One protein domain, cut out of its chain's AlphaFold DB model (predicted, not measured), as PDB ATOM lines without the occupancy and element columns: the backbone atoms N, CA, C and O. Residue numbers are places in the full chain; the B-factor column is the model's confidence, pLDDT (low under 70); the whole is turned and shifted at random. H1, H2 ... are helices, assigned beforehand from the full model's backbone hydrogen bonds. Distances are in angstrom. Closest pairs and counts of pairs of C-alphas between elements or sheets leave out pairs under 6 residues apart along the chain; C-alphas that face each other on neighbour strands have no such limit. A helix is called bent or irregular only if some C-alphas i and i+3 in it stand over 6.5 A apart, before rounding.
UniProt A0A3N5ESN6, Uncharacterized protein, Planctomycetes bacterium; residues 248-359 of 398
ATOM      1  N   GLY A 248      96.922 141.628  63.950       77.06
ATOM      2  CA  GLY A 248      97.496 140.279  63.899       77.06
ATOM      3  C   GLY A 248      96.417 139.197  63.916       77.06
ATOM      4  O   GLY A 248      96.424 138.302  63.075       77.06
ATOM      5  N   ALA A 249      95.407 139.343  64.778       80.38
ATOM      6  CA  ALA A 249      94.258 138.436  64.821       80.38
ATOM      7  C   ALA A 249      93.436 138.453  63.513       80.38
ATOM      8  O   ALA A 249      93.034 137.404  63.019       80.38
ATOM      9  N   ALA A 250      93.238 139.619  62.889       83.62
ATOM     10  CA  ALA A 250      92.572 139.728  61.589       83.62
ATOM     11  C   ALA A 250      93.381 139.057  60.467       83.62
ATOM     12  O   ALA A 250      92.809 138.491  59.534       83.62
ATOM     13  N   LEU A 251      94.715 139.102  60.552       81.81
ATOM     14  CA  LEU A 251      95.605 138.361  59.659       81.81
ATOM     15  C   LEU A 251      95.435 136.845  59.848       81.81
ATOM     16  O   LEU A 251      95.321 136.109  58.868       81.81
ATOM     17  N   ALA A 252      95.355 136.398  61.101       82.88
ATOM     18  CA  ALA A 252      95.129 135.009  61.480       82.88
ATOM     19  C   ALA A 252      93.756 134.497  61.002       82.88
ATOM     20  O   ALA A 252      93.657 133.414  60.428       82.88
ATOM     21  N   GLU A 253      92.702 135.307  61.127       84.81
ATOM     22  CA  GLU A 253      91.358 134.994  60.632       84.81
ATOM     23  C   GLU A 253      91.314 134.916  59.096       84.81
ATOM     24  O   GLU A 253      90.695 134.018  58.519       84.81
ATOM     25  N   LYS A 254      92.007 135.828  58.400       84.00
ATOM     26  CA  LYS A 254      92.161 135.762  56.937       84.00
ATOM     27  C   LYS A 254      92.909 134.499  56.512       84.00
ATOM     28  O   LYS A 254      92.497 133.844  55.558       84.00
ATOM     29  N   LEU A 255      93.950 134.111  57.248       83.06
ATOM     30  CA  LEU A 255      94.683 132.867  57.022       83.06
ATOM     31  C   LEU A 255      93.797 131.627  57.251       83.06
ATOM     32  O   LEU A 255      93.806 130.716  56.423       83.06
ATOM     33  N   GLN A 256      92.983 131.609  58.311       85.44
ATOM     34  CA  GLN A 256      91.981 130.560  58.559       85.44
ATOM     35  C   GLN A 256      90.982 130.456  57.404       85.44
ATOM     36  O   GLN A 256      90.727 129.360  56.908       85.44
ATOM     37  N   LYS A 257      90.453 131.592  56.931       82.88
ATOM     38  CA  LYS A 257      89.520 131.658  55.793       82.88
ATOM     39  C   LYS A 257      90.160 131.150  54.503       82.88
ATOM     40  O   LYS A 257      89.564 130.319  53.822       82.88
ATOM     41  N   ALA A 258      91.389 131.572  54.207       78.38
ATOM     42  CA  ALA A 258      92.148 131.087  53.055       78.38
ATOM     43  C   ALA A 258      92.406 129.570  53.129       78.38
ATOM     44  O   ALA A 258      92.353 128.869  52.113       78.38
ATOM     45  N   ALA A 259      92.630 129.039  54.334       75.56
ATOM     46  CA  ALA A 259      92.775 127.607  54.557       75.56
ATOM     47  C   ALA A 259      91.428 126.855  54.466       75.56
ATOM     48  O   ALA A 259      91.406 125.704  54.028       75.56
ATOM     49  N   ALA A 260      90.310 127.488  54.844       71.69
ATOM     50  CA  ALA A 260      88.966 126.904  54.885       71.69
ATOM     51  C   ALA A 260      88.254 126.857  53.525       71.69
ATOM     52  O   ALA A 260      87.425 125.969  53.308       71.69
ATOM     53  N   ASP A 261      88.559 127.783  52.615       64.56
ATOM     54  CA  ASP A 261      87.844 127.878  51.344       64.56
ATOM     55  C   ASP A 261      88.087 126.640  50.451       64.56
ATOM     56  O   ASP A 261      89.175 126.060  50.437       64.56
ATOM     57  N   LYS A 262      87.035 126.166  49.769       53.28
ATOM     58  CA  LYS A 262      86.898 124.790  49.229       53.28
ATOM     59  C   LYS A 262      88.165 124.221  48.559       53.28
ATOM     60  O   LYS A 262      88.516 124.608  47.448       53.28
ATOM     61  N   GLY A 263      88.740 123.170  49.156       45.19
ATOM     62  CA  GLY A 263      89.522 122.175  48.412       45.19
ATOM     63  C   GLY A 263      90.578 121.421  49.219       45.19
ATOM     64  O   GLY A 263      91.554 122.022  49.659       45.19
ATOM     65  N   GLY A 264      90.397 120.099  49.289       44.81
ATOM     66  CA  GLY A 264      91.441 119.108  49.549       44.81
ATOM     67  C   GLY A 264      91.655 118.756  51.015       44.81
ATOM     68  O   GLY A 264      91.629 119.625  51.882       44.81
ATOM     69  N   ASP A 265      91.906 117.472  51.266       51.06
ATOM     70  CA  ASP A 265      92.529 116.932  52.477       51.06
ATOM     71  C   ASP A 265      93.917 117.579  52.656       51.06
ATOM     72  O   ASP A 265      94.964 117.029  52.310       51.06
ATOM     73  N   SER A 266      93.918 118.850  53.057       54.19
ATOM     74  CA  SER A 266      95.083 119.524  53.594       54.19
ATOM     75  C   SER A 266      95.297 118.855  54.933       54.19
ATOM     76  O   SER A 266      94.428 118.952  55.803       54.19
ATOM     77  N   GLY A 267      96.382 118.087  55.017       66.38
ATOM     78  CA  GLY A 267      96.719 117.223  56.135       66.38
ATOM     79  C   GLY A 267      96.755 117.983  57.455       66.38
ATOM     80  O   GLY A 267      96.382 119.150  57.537       66.38
ATOM     81  N   GLU A 268      97.218 117.330  58.509       74.88
ATOM     82  CA  GLU A 268      97.069 117.797  59.893       74.88
ATOM     83  C   GLU A 268      97.362 119.300  60.083       74.88
ATOM     84  O   GLU A 268      96.528 120.021  60.623       74.88
ATOM     85  N   LEU A 269      98.426 119.826  59.466       73.44
ATOM     86  CA  LEU A 269      98.750 121.257  59.448       73.44
ATOM     87  C   LEU A 269      97.620 122.170  58.932       73.44
ATOM     88  O   LEU A 269      97.270 123.160  59.570       73.44
ATOM     89  N   GLY A 270      97.048 121.868  57.766       77.44
ATOM     90  CA  GLY A 270      96.001 122.691  57.160       77.44
ATOM     91  C   GLY A 270      94.685 122.606  57.924       77.44
ATOM     92  O   GLY A 270      93.901 123.552  57.907       77.44
ATOM     93  N   LYS A 271      94.433 121.497  58.627       81.88
ATOM     94  CA  LYS A 271      93.307 121.379  59.559       81.88
ATOM     95  C   LYS A 271      93.525 122.237  60.808       81.88
ATOM     96  O   LYS A 271      92.629 122.986  61.175       81.88
ATOM     97  N   LEU A 272      94.715 122.192  61.402       84.25
ATOM     98  CA  LEU A 272      95.060 122.987  62.586       84.25
ATOM     99  C   LEU A 272      95.013 124.493  62.298       84.25
ATOM    100  O   LEU A 272      94.434 125.248  63.071       84.25
ATOM    101  N   VAL A 273      95.520 124.919  61.136       84.00
ATOM    102  CA  VAL A 273      95.422 126.314  60.675       84.00
ATOM    103  C   VAL A 273      93.970 126.728  60.428       84.00
ATOM    104  O   VAL A 273      93.603 127.839  60.787       84.00
ATOM    105  N   ARG A 274      93.122 125.854  59.867       82.75
ATOM    106  CA  ARG A 274      91.679 126.118  59.688       82.75
ATOM    107  C   ARG A 274      90.927 126.250  61.006       82.75
ATOM    108  O   ARG A 274      90.039 127.084  61.117       82.75
ATOM    109  N   GLU A 275      91.260 125.403  61.973       83.00
ATOM    110  CA  GLU A 275      90.648 125.396  63.305       83.00
ATOM    111  C   GLU A 275      91.165 126.537  64.196       83.00
ATOM    112  O   GLU A 275      90.707 126.668  65.327       83.00
ATOM    113  N   GLY A 276      92.112 127.351  63.711       81.81
ATOM    114  CA  GLY A 276      92.733 128.422  64.490       81.81
ATOM    115  C   GLY A 276      93.676 127.925  65.583       81.81
ATOM    116  O   GLY A 276      94.071 128.694  66.450       81.81
ATOM    117  N   LYS A 277      94.072 126.649  65.539       84.69
ATOM    118  CA  LYS A 277      95.013 126.022  66.473       84.69
ATOM    119  C   LYS A 277      96.446 126.234  65.994       84.69
ATOM    120  O   LYS A 277      97.157 125.287  65.645       84.69
ATOM    121  N   PHE A 278      96.868 127.493  65.925       83.44
ATOM    122  CA  PHE A 278      98.188 127.850  65.407       83.44
ATOM    123  C   PHE A 278      99.319 127.297  66.277       83.44
ATOM    124  O   PHE A 278     100.332 126.866  65.727       83.44
ATOM    125  N   GLN A 279      99.126 127.194  67.595       83.12
ATOM    126  CA  GLN A 279     100.060 126.516  68.495       83.12
ATOM    127  C   GLN A 279     100.316 125.052  68.097       83.12
ATOM    128  O   GLN A 279     101.465 124.609  68.013       83.12
ATOM    129  N   GLU A 280      99.256 124.293  67.825       84.56
ATOM    130  CA  GLU A 280      99.369 122.900  67.382       84.56
ATOM    131  C   GLU A 280      99.996 122.832  65.983       84.56
ATOM    132  O   GLU A 280     100.846 121.980  65.732       84.56
ATOM    133  N   ALA A 281      99.667 123.774  65.090       83.62
ATOM    134  CA  ALA A 281     100.290 123.869  63.769       83.62
ATOM    135  C   ALA A 281     101.802 124.162  63.852       83.62
ATOM    136  O   ALA A 281     102.587 123.602  63.089       83.62
ATOM    137  N   VAL A 282     102.227 125.001  64.802       84.00
ATOM    138  CA  VAL A 282     103.639 125.287  65.109       84.00
ATOM    139  C   VAL A 282     104.360 124.036  65.613       84.00
ATOM    140  O   VAL A 282     105.481 123.763  65.183       84.00
ATOM    141  N   GLN A 283     103.726 123.259  66.494       85.88
ATOM    142  CA  GLN A 283     104.286 121.997  66.981       85.88
ATOM    143  C   GLN A 283     104.383 120.956  65.867       85.88
ATOM    144  O   GLN A 283     105.388 120.251  65.771       85.88
ATOM    145  N   GLU A 284     103.374 120.878  65.005       83.38
ATOM    146  CA  GLU A 284     103.365 119.956  63.877       83.38
ATOM    147  C   GLU A 284     104.444 120.323  62.847       83.38
ATOM    148  O   GLU A 284     105.189 119.451  62.402       83.38
ATOM    149  N   LEU A 285     104.657 121.617  62.573       81.19
ATOM    150  CA  LEU A 285     105.804 122.085  61.780       81.19
ATOM    151  C   LEU A 285     107.143 121.724  62.416       81.19
ATOM    152  O   LEU A 285     108.057 121.325  61.699       81.19
ATOM    153  N   ALA A 286     107.271 121.832  63.740       83.88
ATOM    154  CA  ALA A 286     108.496 121.453  64.438       83.88
ATOM    155  C   ALA A 286     108.769 119.941  64.324       83.88
ATOM    156  O   ALA A 286     109.908 119.537  64.079       83.88
ATOM    157  N   LYS A 287     107.732 119.096  64.422       83.62
ATOM    158  CA  LYS A 287     107.859 117.649  64.178       83.62
ATOM    159  C   LYS A 287     108.278 117.360  62.738       83.62
ATOM    160  O   LYS A 287     109.195 116.571  62.525       83.62
ATOM    161  N   MET A 288     107.653 118.020  61.762       76.62
ATOM    162  CA  MET A 288     108.000 117.874  60.344       76.62
ATOM    163  C   MET A 288     109.429 118.339  60.058       76.62
ATOM    164  O   MET A 288     110.154 117.661  59.335       76.62
ATOM    165  N   ARG A 289     109.873 119.444  60.669       80.69
ATOM    166  CA  ARG A 289     111.259 119.927  60.596       80.69
ATOM    167  C   ARG A 289     112.236 118.871  61.112       80.69
ATOM    168  O   ARG A 289     113.199 118.555  60.418       80.69
ATOM    169  N   ASN A 290     111.972 118.291  62.281       82.62
ATOM    170  CA  ASN A 290     112.825 117.247  62.852       82.62
ATOM    171  C   ASN A 290     112.832 115.986  61.972       82.62
ATOM    172  O   ASN A 290     113.887 115.418  61.714       82.62
ATOM    173  N   ALA A 291     111.681 115.586  61.426       78.44
ATOM    174  CA  ALA A 291     111.588 114.461  60.495       78.44
ATOM    175  C   ALA A 291     112.316 114.723  59.158       78.44
ATOM    176  O   ALA A 291     112.833 113.787  58.539       78.44
ATOM    177  N   LEU A 292     112.381 115.985  58.717       74.81
ATOM    178  CA  LEU A 292     113.151 116.418  57.551       74.81
ATOM    179  C   LEU A 292     114.661 116.357  57.832       74.81
ATOM    180  O   LEU A 292     115.405 115.817  57.013       74.81
ATOM    181  N   GLN A 293     115.083 116.841  59.006       75.12
ATOM    182  CA  GLN A 293     116.470 116.826  59.483       75.12
ATOM    183  C   GLN A 293     116.996 115.397  59.681       75.12
ATOM    184  O   GLN A 293     118.103 115.071  59.261       75.12
ATOM    185  N   GLU A 294     116.181 114.516  60.260       78.31
ATOM    186  CA  GLU A 294     116.516 113.104  60.472       78.31
ATOM    187  C   GLU A 294     116.445 112.264  59.182       78.31
ATOM    188  O   GLU A 294     116.746 111.070  59.208       78.31
ATOM    189  N   GLY A 295     116.027 112.854  58.053       68.81
ATOM    190  CA  GLY A 295     115.884 112.156  56.771       68.81
ATOM    191  C   GLY A 295     114.790 111.082  56.759       68.81
ATOM    192  O   GLY A 295     114.774 110.238  55.866       68.81
ATOM    193  N   LYS A 296     113.876 111.100  57.739       68.19
ATOM    194  CA  LYS A 296     112.832 110.079  57.940       68.19
ATOM    195  C   LYS A 296     111.557 110.319  57.131       68.19
ATOM    196  O   LYS A 296     110.719 109.428  57.067       68.19
ATOM    197  N   MET A 297     111.398 111.490  56.509       64.69
ATOM    198  CA  MET A 297     110.268 111.736  55.605       64.69
ATOM    199  C   MET A 297     110.466 111.033  54.266       64.69
ATOM    200  O   MET A 297     111.452 111.277  53.566       64.69
ATOM    201  N   THR A 298     109.478 110.236  53.866       71.44
ATOM    202  CA  THR A 298     109.469 109.623  52.538       71.44
ATOM    203  C   THR A 298     109.289 110.691  51.443       71.44
ATOM    204  O   THR A 298     108.641 111.720  51.671       71.44
ATOM    205  N   PRO A 299     109.802 110.467  50.216       70.19
ATOM    206  CA  PRO A 299     109.605 111.390  49.091       70.19
ATOM    207  C   PRO A 299     108.120 111.673  48.806       70.19
ATOM    208  O   PRO A 299     107.751 112.795  48.471       70.19
ATOM    209  N   ALA A 300     107.256 110.674  49.019       71.62
ATOM    210  CA  ALA A 300     105.812 110.788  48.833       71.62
ATOM    211  C   ALA A 300     105.136 111.710  49.869       71.62
ATOM    212  O   ALA A 300     104.206 112.437  49.524       71.62
ATOM    213  N   GLU A 301     105.589 111.710  51.126       71.31
ATOM    214  CA  GLU A 301     105.075 112.606  52.176       71.31
ATOM    215  C   GLU A 301     105.517 114.052  51.949       71.31
ATOM    216  O   GLU A 301     104.711 114.971  52.096       71.31
ATOM    217  N   ARG A 302     106.766 114.251  51.507       72.25
ATOM    218  CA  ARG A 302     107.281 115.574  51.119       72.25
ATOM    219  C   ARG A 302     106.496 116.154  49.950       72.25
ATOM    220  O   ARG A 302     106.112 117.319  49.986       72.25
ATOM    221  N   GLU A 303     106.207 115.344  48.935       76.00
ATOM    222  CA  GLU A 303     105.464 115.812  47.765       76.00
ATOM    223  C   GLU A 303     103.991 116.116  48.085       76.00
ATOM    224  O   GLU A 303     103.442 117.098  47.581       76.00
ATOM    225  N   LYS A 304     103.352 115.335  48.969       73.31
ATOM    226  CA  LYS A 304     102.000 115.639  49.473       73.31
ATOM    227  C   LYS A 304     101.967 116.948  50.258       73.31
ATOM    228  O   LYS A 304     101.101 117.780  49.997       73.31
ATOM    229  N   LEU A 305     102.911 117.143  51.175       73.06
ATOM    230  CA  LEU A 305     103.006 118.361  51.977       73.06
ATOM    231  C   LEU A 305     103.268 119.586  51.096       73.06
ATOM    232  O   LEU A 305     102.621 120.617  51.262       73.06
ATOM    233  N   ARG A 306     104.135 119.447  50.087       76.38
ATOM    234  CA  ARG A 306     104.387 120.500  49.103       76.38
ATOM    235  C   ARG A 306     103.123 120.869  48.334       76.38
ATOM    236  O   ARG A 306     102.790 122.043  48.282       76.38
ATOM    237  N   LYS A 307     102.378 119.891  47.807       78.44
ATOM    238  CA  LYS A 307     101.105 120.154  47.107       78.44
ATOM    239  C   LYS A 307     100.084 120.855  48.008       78.44
ATOM    240  O   LYS A 307      99.331 121.702  47.536       78.44
ATOM    241  N   GLN A 308     100.070 120.538  49.303       74.69
ATOM    242  CA  GLN A 308      99.206 121.205  50.282       74.69
ATOM    243  C   GLN A 308      99.643 122.651  50.556       74.69
ATOM    244  O   GLN A 308      98.796 123.540  50.622       74.69
ATOM    245  N   MET A 309     100.949 122.899  50.679       76.12
ATOM    246  CA  MET A 309     101.499 124.246  50.852       76.12
ATOM    247  C   MET A 309     101.352 125.101  49.588       76.12
ATOM    248  O   MET A 309     101.055 126.282  49.699       76.12
ATOM    249  N   GLU A 310     101.480 124.513  48.400       80.44
ATOM    250  CA  GLU A 310     101.319 125.185  47.107       80.44
ATOM    251  C   GLU A 310      99.858 125.608  46.890       80.44
ATOM    252  O   GLU A 310      99.584 126.764  46.566       80.44
ATOM    253  N   ALA A 311      98.902 124.726  47.210       77.69
ATOM    254  CA  ALA A 311      97.476 125.054  47.191       77.69
ATOM    255  C   ALA A 311      97.100 126.146  48.207       77.69
ATOM    256  O   ALA A 311      96.209 126.956  47.946       77.69
ATOM    257  N   LEU A 312      97.764 126.183  49.367       76.06
ATOM    258  CA  LEU A 312      97.586 127.258  50.341       76.06
ATOM    259  C   LEU A 312      98.232 128.558  49.842       76.06
ATOM    260  O   LEU A 312      97.608 129.609  49.937       76.06
ATOM    261  N   GLN A 313      99.428 128.498  49.251       80.19
ATOM    262  CA  GLN A 313     100.133 129.654  48.696       80.19
ATOM    263  C   GLN A 313      99.307 130.352  47.613       80.19
ATOM    264  O   GLN A 313      99.140 131.565  47.661       80.19
ATOM    265  N   GLU A 314      98.733 129.595  46.678       81.44
ATOM    266  CA  GLU A 314      97.916 130.147  45.592       81.44
ATOM    267  C   GLU A 314      96.663 130.874  46.115       81.44
ATOM    268  O   GLU A 314      96.174 131.831  45.512       81.44
ATOM    269  N   ARG A 315      96.146 130.455  47.276       77.00
ATOM    270  CA  ARG A 315      95.037 131.137  47.958       77.00
ATOM    271  C   ARG A 315      95.509 132.372  48.708       77.00
ATOM    272  O   ARG A 315      94.838 133.397  48.637       77.00
ATOM    273  N   LEU A 316      96.659 132.293  49.372       78.75
ATOM    274  CA  LEU A 316      97.276 133.425  50.065       78.75
ATOM    275  C   LEU A 316      97.642 134.553  49.093       78.75
ATOM    276  O   LEU A 316      97.441 135.713  49.429       78.75
ATOM    277  N   ALA A 317      98.060 134.217  47.869       76.62
ATOM    278  CA  ALA A 317      98.371 135.178  46.811       76.62
ATOM    279  C   ALA A 317      97.165 136.041  46.382       76.62
ATOM    280  O   ALA A 317      97.337 137.095  45.764       76.62
ATOM    281  N   LYS A 318      95.930 135.622  46.704       77.69
ATOM    282  CA  LYS A 318      94.716 136.412  46.438       77.69
ATOM    283  C   LYS A 318      94.536 137.564  47.429       77.69
ATOM    284  O   LYS A 318      93.853 138.530  47.093       77.69
ATOM    285  N   ASP A 319      95.166 137.492  48.600       77.50
ATOM    286  CA  ASP A 319      95.072 138.499  49.655       77.50
ATOM    287  C   ASP A 319      96.403 139.236  49.843       77.50
ATOM    288  O   ASP A 319      97.394 138.695  50.331       77.50
ATOM    289  N   LYS A 320      96.411 140.538  49.530       77.06
ATOM    290  CA  LYS A 320      97.618 141.383  49.625       77.06
ATOM    291  C   LYS A 320      98.194 141.477  51.041       77.06
ATOM    292  O   LYS A 320      99.390 141.730  51.193       77.06
ATOM    293  N   ASP A 321      97.365 141.272  52.056       78.50
ATOM    294  CA  ASP A 321      97.782 141.330  53.457       78.50
ATOM    295  C   ASP A 321      98.572 140.079  53.871       78.50
ATOM    296  O   ASP A 321      99.404 140.143  54.771       78.50
ATOM    297  N   LEU A 322      98.390 138.950  53.176       79.94
ATOM    298  CA  LEU A 322      99.026 137.669  53.498       79.94
ATOM    299  C   LEU A 322     100.341 137.434  52.738       79.94
ATOM    300  O   LEU A 322     100.982 136.402  52.929       79.94
ATOM    301  N   ASN A 323     100.799 138.410  51.947       81.75
ATOM    302  CA  ASN A 323     102.031 138.351  51.149       81.75
ATOM    303  C   ASN A 323     103.283 137.958  51.959       81.75
ATOM    304  O   ASN A 323     104.191 137.308  51.440       81.75
ATOM    305  N   GLU A 324     103.389 138.367  53.227       82.38
ATOM    306  CA  GLU A 324     104.524 137.966  54.071       82.38
ATOM    307  C   GLU A 324     104.478 136.485  54.453       82.38
ATOM    308  O   GLU A 324     105.515 135.818  54.468       82.38
ATOM    309  N   ILE A 325     103.284 135.973  54.753       81.50
ATOM    310  CA  ILE A 325     103.064 134.561  55.072       81.50
ATOM    311  C   ILE A 325     103.258 133.730  53.808       81.50
ATOM    312  O   ILE A 325     103.936 132.713  53.864       81.50
ATOM    313  N   GLU A 326     102.769 134.208  52.664       83.38
ATOM    314  CA  GLU A 326     102.991 133.599  51.355       83.38
ATOM    315  C   GLU A 326     104.489 133.466  51.045       83.38
ATOM    316  O   GLU A 326     104.963 132.378  50.733       83.38
ATOM    317  N   LYS A 327     105.272 134.540  51.214       85.06
ATOM    318  CA  LYS A 327     106.730 134.505  51.010       85.06
ATOM    319  C   LYS A 327     107.430 133.534  51.958       85.06
ATOM    320  O   LYS A 327     108.384 132.871  51.555       85.06
ATOM    321  N   LYS A 328     106.997 133.459  53.219       85.12
ATOM    322  CA  LYS A 328     107.553 132.519  54.207       85.12
ATOM    323  C   LYS A 328     107.158 131.074  53.901       85.12
ATOM    324  O   LYS A 328     107.986 130.186  54.067       85.12
ATOM    325  N   LEU A 329     105.952 130.850  53.390       82.75
ATOM    326  CA  LEU A 329     105.469 129.551  52.931       82.75
ATOM    327  C   LEU A 329     106.216 129.090  51.669       82.75
ATOM    328  O   LEU A 329     106.648 127.945  51.598       82.75
ATOM    329  N   ALA A 330     106.451 129.994  50.716       83.62
ATOM    330  CA  ALA A 330     107.248 129.732  49.520       83.62
ATOM    331  C   ALA A 330     108.697 129.356  49.869       83.62
ATOM    332  O   ALA A 330     109.229 128.376  49.348       83.62
ATOM    333  N   LYS A 331     109.318 130.086  50.807       83.50
ATOM    334  CA  LYS A 331     110.649 129.746  51.333       83.50
ATOM    335  C   LYS A 331     110.655 128.387  52.027       83.50
ATOM    336  O   LYS A 331     111.538 127.585  51.745       83.50
ATOM    337  N   ALA A 332     109.656 128.093  52.858       82.06
ATOM    338  CA  ALA A 332     109.523 126.790  53.508       82.06
ATOM    339  C   ALA A 332     109.423 125.637  52.490       82.06
ATOM    340  O   ALA A 332     110.063 124.602  52.671       82.06
ATOM    341  N   MET A 333     108.687 125.824  51.387       78.19
ATOM    342  CA  MET A 333     108.612 124.839  50.299       78.19
ATOM    343  C   MET A 333     109.941 124.658  49.558       78.19
ATOM    344  O   MET A 333     110.295 123.531  49.210       78.19
ATOM    345  N   GLN A 334     110.692 125.739  49.331       79.19
ATOM    346  CA  GLN A 334     112.019 125.659  48.718       79.19
ATOM    347  C   GLN A 334     113.016 124.937  49.636       79.19
ATOM    348  O   GLN A 334     113.717 124.030  49.186       79.19
ATOM    349  N   GLY A 335     113.010 125.249  50.934       75.31
ATOM    350  CA  GLY A 335     113.848 124.567  51.918       75.31
ATOM    351  C   GLY A 335     113.536 123.078  52.046       75.31
ATOM    352  O   GLY A 335     114.450 122.279  52.217       75.31
ATOM    353  N   MET A 336     112.283 122.649  51.851       72.62
ATOM    354  CA  MET A 336     111.964 121.214  51.780       72.62
ATOM    355  C   MET A 336     112.602 120.499  50.577       72.62
ATOM    356  O   MET A 336     112.960 119.327  50.704       72.62
ATOM    357  N   ASN A 337     112.771 121.173  49.432       71.62
ATOM    358  CA  ASN A 337     113.470 120.612  48.264       71.62
ATOM    359  C   ASN A 337     114.985 120.547  48.486       71.62
ATOM    360  O   ASN A 337     115.630 119.580  48.086       71.62
ATOM    361  N   GLU A 338     115.547 121.570  49.127       72.44
ATOM    362  CA  GLU A 338     116.984 121.686  49.405       72.44
ATOM    363  C   GLU A 338     117.395 120.976  50.711       72.44
ATOM    364  O   GLU A 338     118.568 120.976  51.079       72.44
ATOM    365  N   ASN A 339     116.438 120.333  51.396       69.62
ATOM    366  CA  ASN A 339     116.613 119.677  52.694       69.62
ATOM    367  C   ASN A 339     117.139 120.643  53.784       69.62
ATOM    368  O   ASN A 339     117.863 120.245  54.696       69.62
ATOM    369  N   ASN A 340     116.776 121.923  53.673       69.38
ATOM    370  CA  ASN A 340     117.176 123.013  54.548       69.38
ATOM    371  C   ASN A 340     116.094 123.306  55.602       69.38
ATOM    372  O   ASN A 340     115.045 123.888  55.331       69.38
ATOM    373  N   GLU A 341     116.374 122.920  56.842       68.69
ATOM    374  CA  GLU A 341     115.486 123.076  58.002       68.69
ATOM    375  C   GLU A 341     115.192 124.536  58.390       68.69
ATOM    376  O   GLU A 341     114.142 124.828  58.964       68.69
ATOM    377  N   LYS A 342     116.107 125.463  58.076       71.81
ATOM    378  CA  LYS A 342     116.025 126.871  58.500       71.81
ATOM    379  C   LYS A 342     114.884 127.627  57.830       71.81
ATOM    380  O   LYS A 342     114.423 128.638  58.352       71.81
ATOM    381  N   ASP A 343     114.405 127.139  56.694       73.00
ATOM    382  CA  ASP A 343     113.332 127.800  55.963       73.00
ATOM    383  C   ASP A 343     111.944 127.500  56.561       73.00
ATOM    384  O   ASP A 343     111.006 128.270  56.350       73.00
ATOM    385  N   LEU A 344     111.824 126.454  57.395       75.06
ATOM    386  CA  LEU A 344     110.617 126.169  58.185       75.06
ATOM    387  C   LEU A 344     110.497 127.068  59.427       75.06
ATOM    388  O   LEU A 344     109.377 127.373  59.843       75.06
ATOM    389  N   ASP A 345     111.618 127.573  59.963       80.38
ATOM    390  CA  ASP A 345     111.622 128.491  61.115       80.38
ATOM    391  C   ASP A 345     110.858 129.778  60.831       80.38
ATOM    392  O   ASP A 345     110.144 130.291  61.691       80.38
ATOM    393  N   GLY A 346     110.991 130.311  59.614       81.75
ATOM    394  CA  GLY A 346     110.324 131.551  59.232       81.75
ATOM    395  C   GLY A 346     108.802 131.429  59.305       81.75
ATOM    396  O   GLY A 346     108.131 132.341  59.800       81.75
ATOM    397  N   LEU A 347     108.265 130.294  58.847       81.81
ATOM    398  CA  LEU A 347     106.838 129.989  58.904       81.81
ATOM    399  C   LEU A 347     106.395 129.688  60.341       81.81
ATOM    400  O   LEU A 347     105.392 130.240  60.790       81.81
ATOM    401  N   GLN A 348     107.176 128.899  61.083       83.44
ATOM    402  CA  GLN A 348     106.907 128.584  62.486       83.44
ATOM    403  C   GLN A 348     106.837 129.853  63.351       83.44
ATOM    404  O   GLN A 348     105.903 130.031  64.128       83.44
ATOM    405  N   GLN A 349     107.777 130.784  63.174       84.81
ATOM    406  CA  GLN A 349     107.774 132.069  63.873       84.81
ATOM    407  C   GLN A 349     106.605 132.965  63.455       84.81
ATOM    408  O   GLN A 349     106.107 133.727  64.277       84.81
ATOM    409  N   ALA A 350     106.175 132.922  62.191       84.75
ATOM    410  CA  ALA A 350     105.021 133.700  61.745       84.75
ATOM    411  C   ALA A 350     103.718 133.188  62.367       84.75
ATOM    412  O   ALA A 350     102.948 133.988  62.889       84.75
ATOM    413  N   LEU A 351     103.505 131.868  62.358       82.50
ATOM    414  CA  LEU A 351     102.338 131.237  62.978       82.50
ATOM    415  C   LEU A 351     102.337 131.424  64.497       82.50
ATOM    416  O   LEU A 351     101.314 131.804  65.048       82.50
ATOM    417  N   GLY A 352     103.486 131.260  65.161       83.94
ATOM    418  CA  GLY A 352     103.595 131.481  66.605       83.94
ATOM    419  C   GLY A 352     103.378 132.940  67.024       83.94
ATOM    420  O   GLY A 352     102.836 133.194  68.092       83.94
ATOM    421  N   LYS A 353     103.755 133.914  66.183       84.25
ATOM    422  CA  LYS A 353     103.433 135.330  66.429       84.25
ATOM    423  C   LYS A 353     101.936 135.599  66.302       84.25
ATOM    424  O   LYS A 353     101.393 136.255  67.179       84.25
ATOM    425  N   MET A 354     101.286 135.068  65.265       82.00
ATOM    426  CA  MET A 354      99.837 135.215  65.081       82.00
ATOM    427  C   MET A 354      99.041 134.573  66.221       82.00
ATOM    428  O   MET A 354      98.096 135.186  66.700       82.00
ATOM    429  N   ASP A 355      99.454 133.388  66.678       82.75
ATOM    430  CA  ASP A 355      98.884 132.697  67.844       82.75
ATOM    431  C   ASP A 355      98.960 133.583  69.098       82.75
ATOM    432  O   ASP A 355      97.946 133.918  69.699       82.75
ATOM    433  N   ALA A 356     100.160 134.081  69.418       81.75
ATOM    434  CA  ALA A 356     100.375 134.935  70.583       81.75
ATOM    435  C   ALA A 356      99.630 136.283  70.496       81.75
ATOM    436  O   ALA A 356      99.189 136.819  71.516       81.75
ATOM    437  N   GLU A 357      99.497 136.855  69.295       83.44
ATOM    438  CA  GLU A 357      98.734 138.085  69.065       83.44
ATOM    439  C   GLU A 357      97.222 137.860  69.186       83.44
ATOM    440  O   GLU A 357      96.534 138.702  69.766       83.44
ATOM    441  N   GLN A 358      96.711 136.726  68.693       80.50
ATOM    442  CA  GLN A 358      95.304 136.348  68.806       80.50
ATOM    443  C   GLN A 358      94.923 136.061  70.265       80.50
ATOM    444  O   GLN A 358      93.987 136.678  70.778       80.50
ATOM    445  N   ASP A 359      95.699 135.227  70.962       80.94
ATOM    446  CA  ASP A 359      95.504 134.936  72.387       80.94
ATOM    447  C   ASP A 359      95.589 136.215  73.231       80.94
ATOM    448  O   ASP A 359      94.766 136.463  74.116       80.94
TER     449      ASP A 359
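This is residues 248 to 359 of the 398 residues of an uncharacterized protein of Planctomycetes bacterium (UniProt A0A3N5ESN6). Five helices make a small, somewhat splayed bundle: H4, H5, H6, H3 and the short H2 follow one another round it, and the round is nearly closed where H2 comes close to H4. H1 lies across one end of this bundle and meets H2, H4, H5 and H6 there, while the links from H3 to H4 and from H5 to H6 lie at the other end. The printed part has 112 residues with six named helices, H1 to H6 in order along the chain, and no named strand; its class is all helix. It is compact, with a radius of gyration of the C-alphas of 12.9 A and spans of 36 by 27 by 21 A.

H1 is residues 248 to 260, 18.2 A from first to last C-alpha, and begins at C-alpha 248 (97.496, 140.279, 63.899). H2 is residues 268 to 274, 9.9 A. H3 is residues 278 to 293, 22.2 A, and H4 is residues 299 to 316, 25.3 A, beginning at C-alpha 299 (109.605, 111.390, 49.091). H5, residues 320 to 338, is the longest at 19 residues and 27.6 A; it is irregular, with C-alphas 321 and 324 7.6 A apart. H6 is residues 342 to 359, 26.1 A, and ends at C-alpha 359 (95.504, 134.936, 72.387).

H1 touches H6 with residues 248 to 252 alone, against 354 to 358 of H6; the closest C-alphas, of Ala 249 and Gln 358, are 4.6 A apart, and the steep tilt of 67 degrees is only just short of perpendicular. Residues 255 to 260 of H1 touch H2, closest at the C-alphas of Gln 256 and Arg 274, 4.6 A, at a steep tilt of 60 degrees. H2 and H3 form a helical hairpin at a shallow tilt of 28 degrees, with the C-alphas of Leu 269 and Ala 281 closest at 5.3 A. H3 touches H6 at a shallow tilt of 13 degrees, opposite ways, closest at the C-alphas of Val 282 and Gln 348, 5.3 A. H4 and H5 form a hairpin at a shallow tilt of 16 degrees, closest at the C-alphas of Gln 313 and Glu 326, 5.5 A. H5 and H6 form another, closest at the C-alphas of Ala 332 and Asp 343, 4.6 A, at a steep tilt of 35.1 degrees, only just beyond shallow. H3 and H4 are apart, as are H4 and H6. The helix packing is part aligned, part crossed: 3 of 8 touching pairs are at a shallow tilt. Every O i to N i+4 pair is within hydrogen-bond range in H1, H2 and H3; the counts are 13 of 14 in H4, 13 of 15 in H5 and 12 of 14 in H6.

The C-alphas farthest apart, of Ala 250 and Gly 295, are 36.4 A from each other. The printed part has no cut. The link from H1 to H2 is short, and the other four are tight. The mean pLDDT of the printed part is 77.5; it is under 70 at residues 261 to 267, 295 to 297 and 339 to 341.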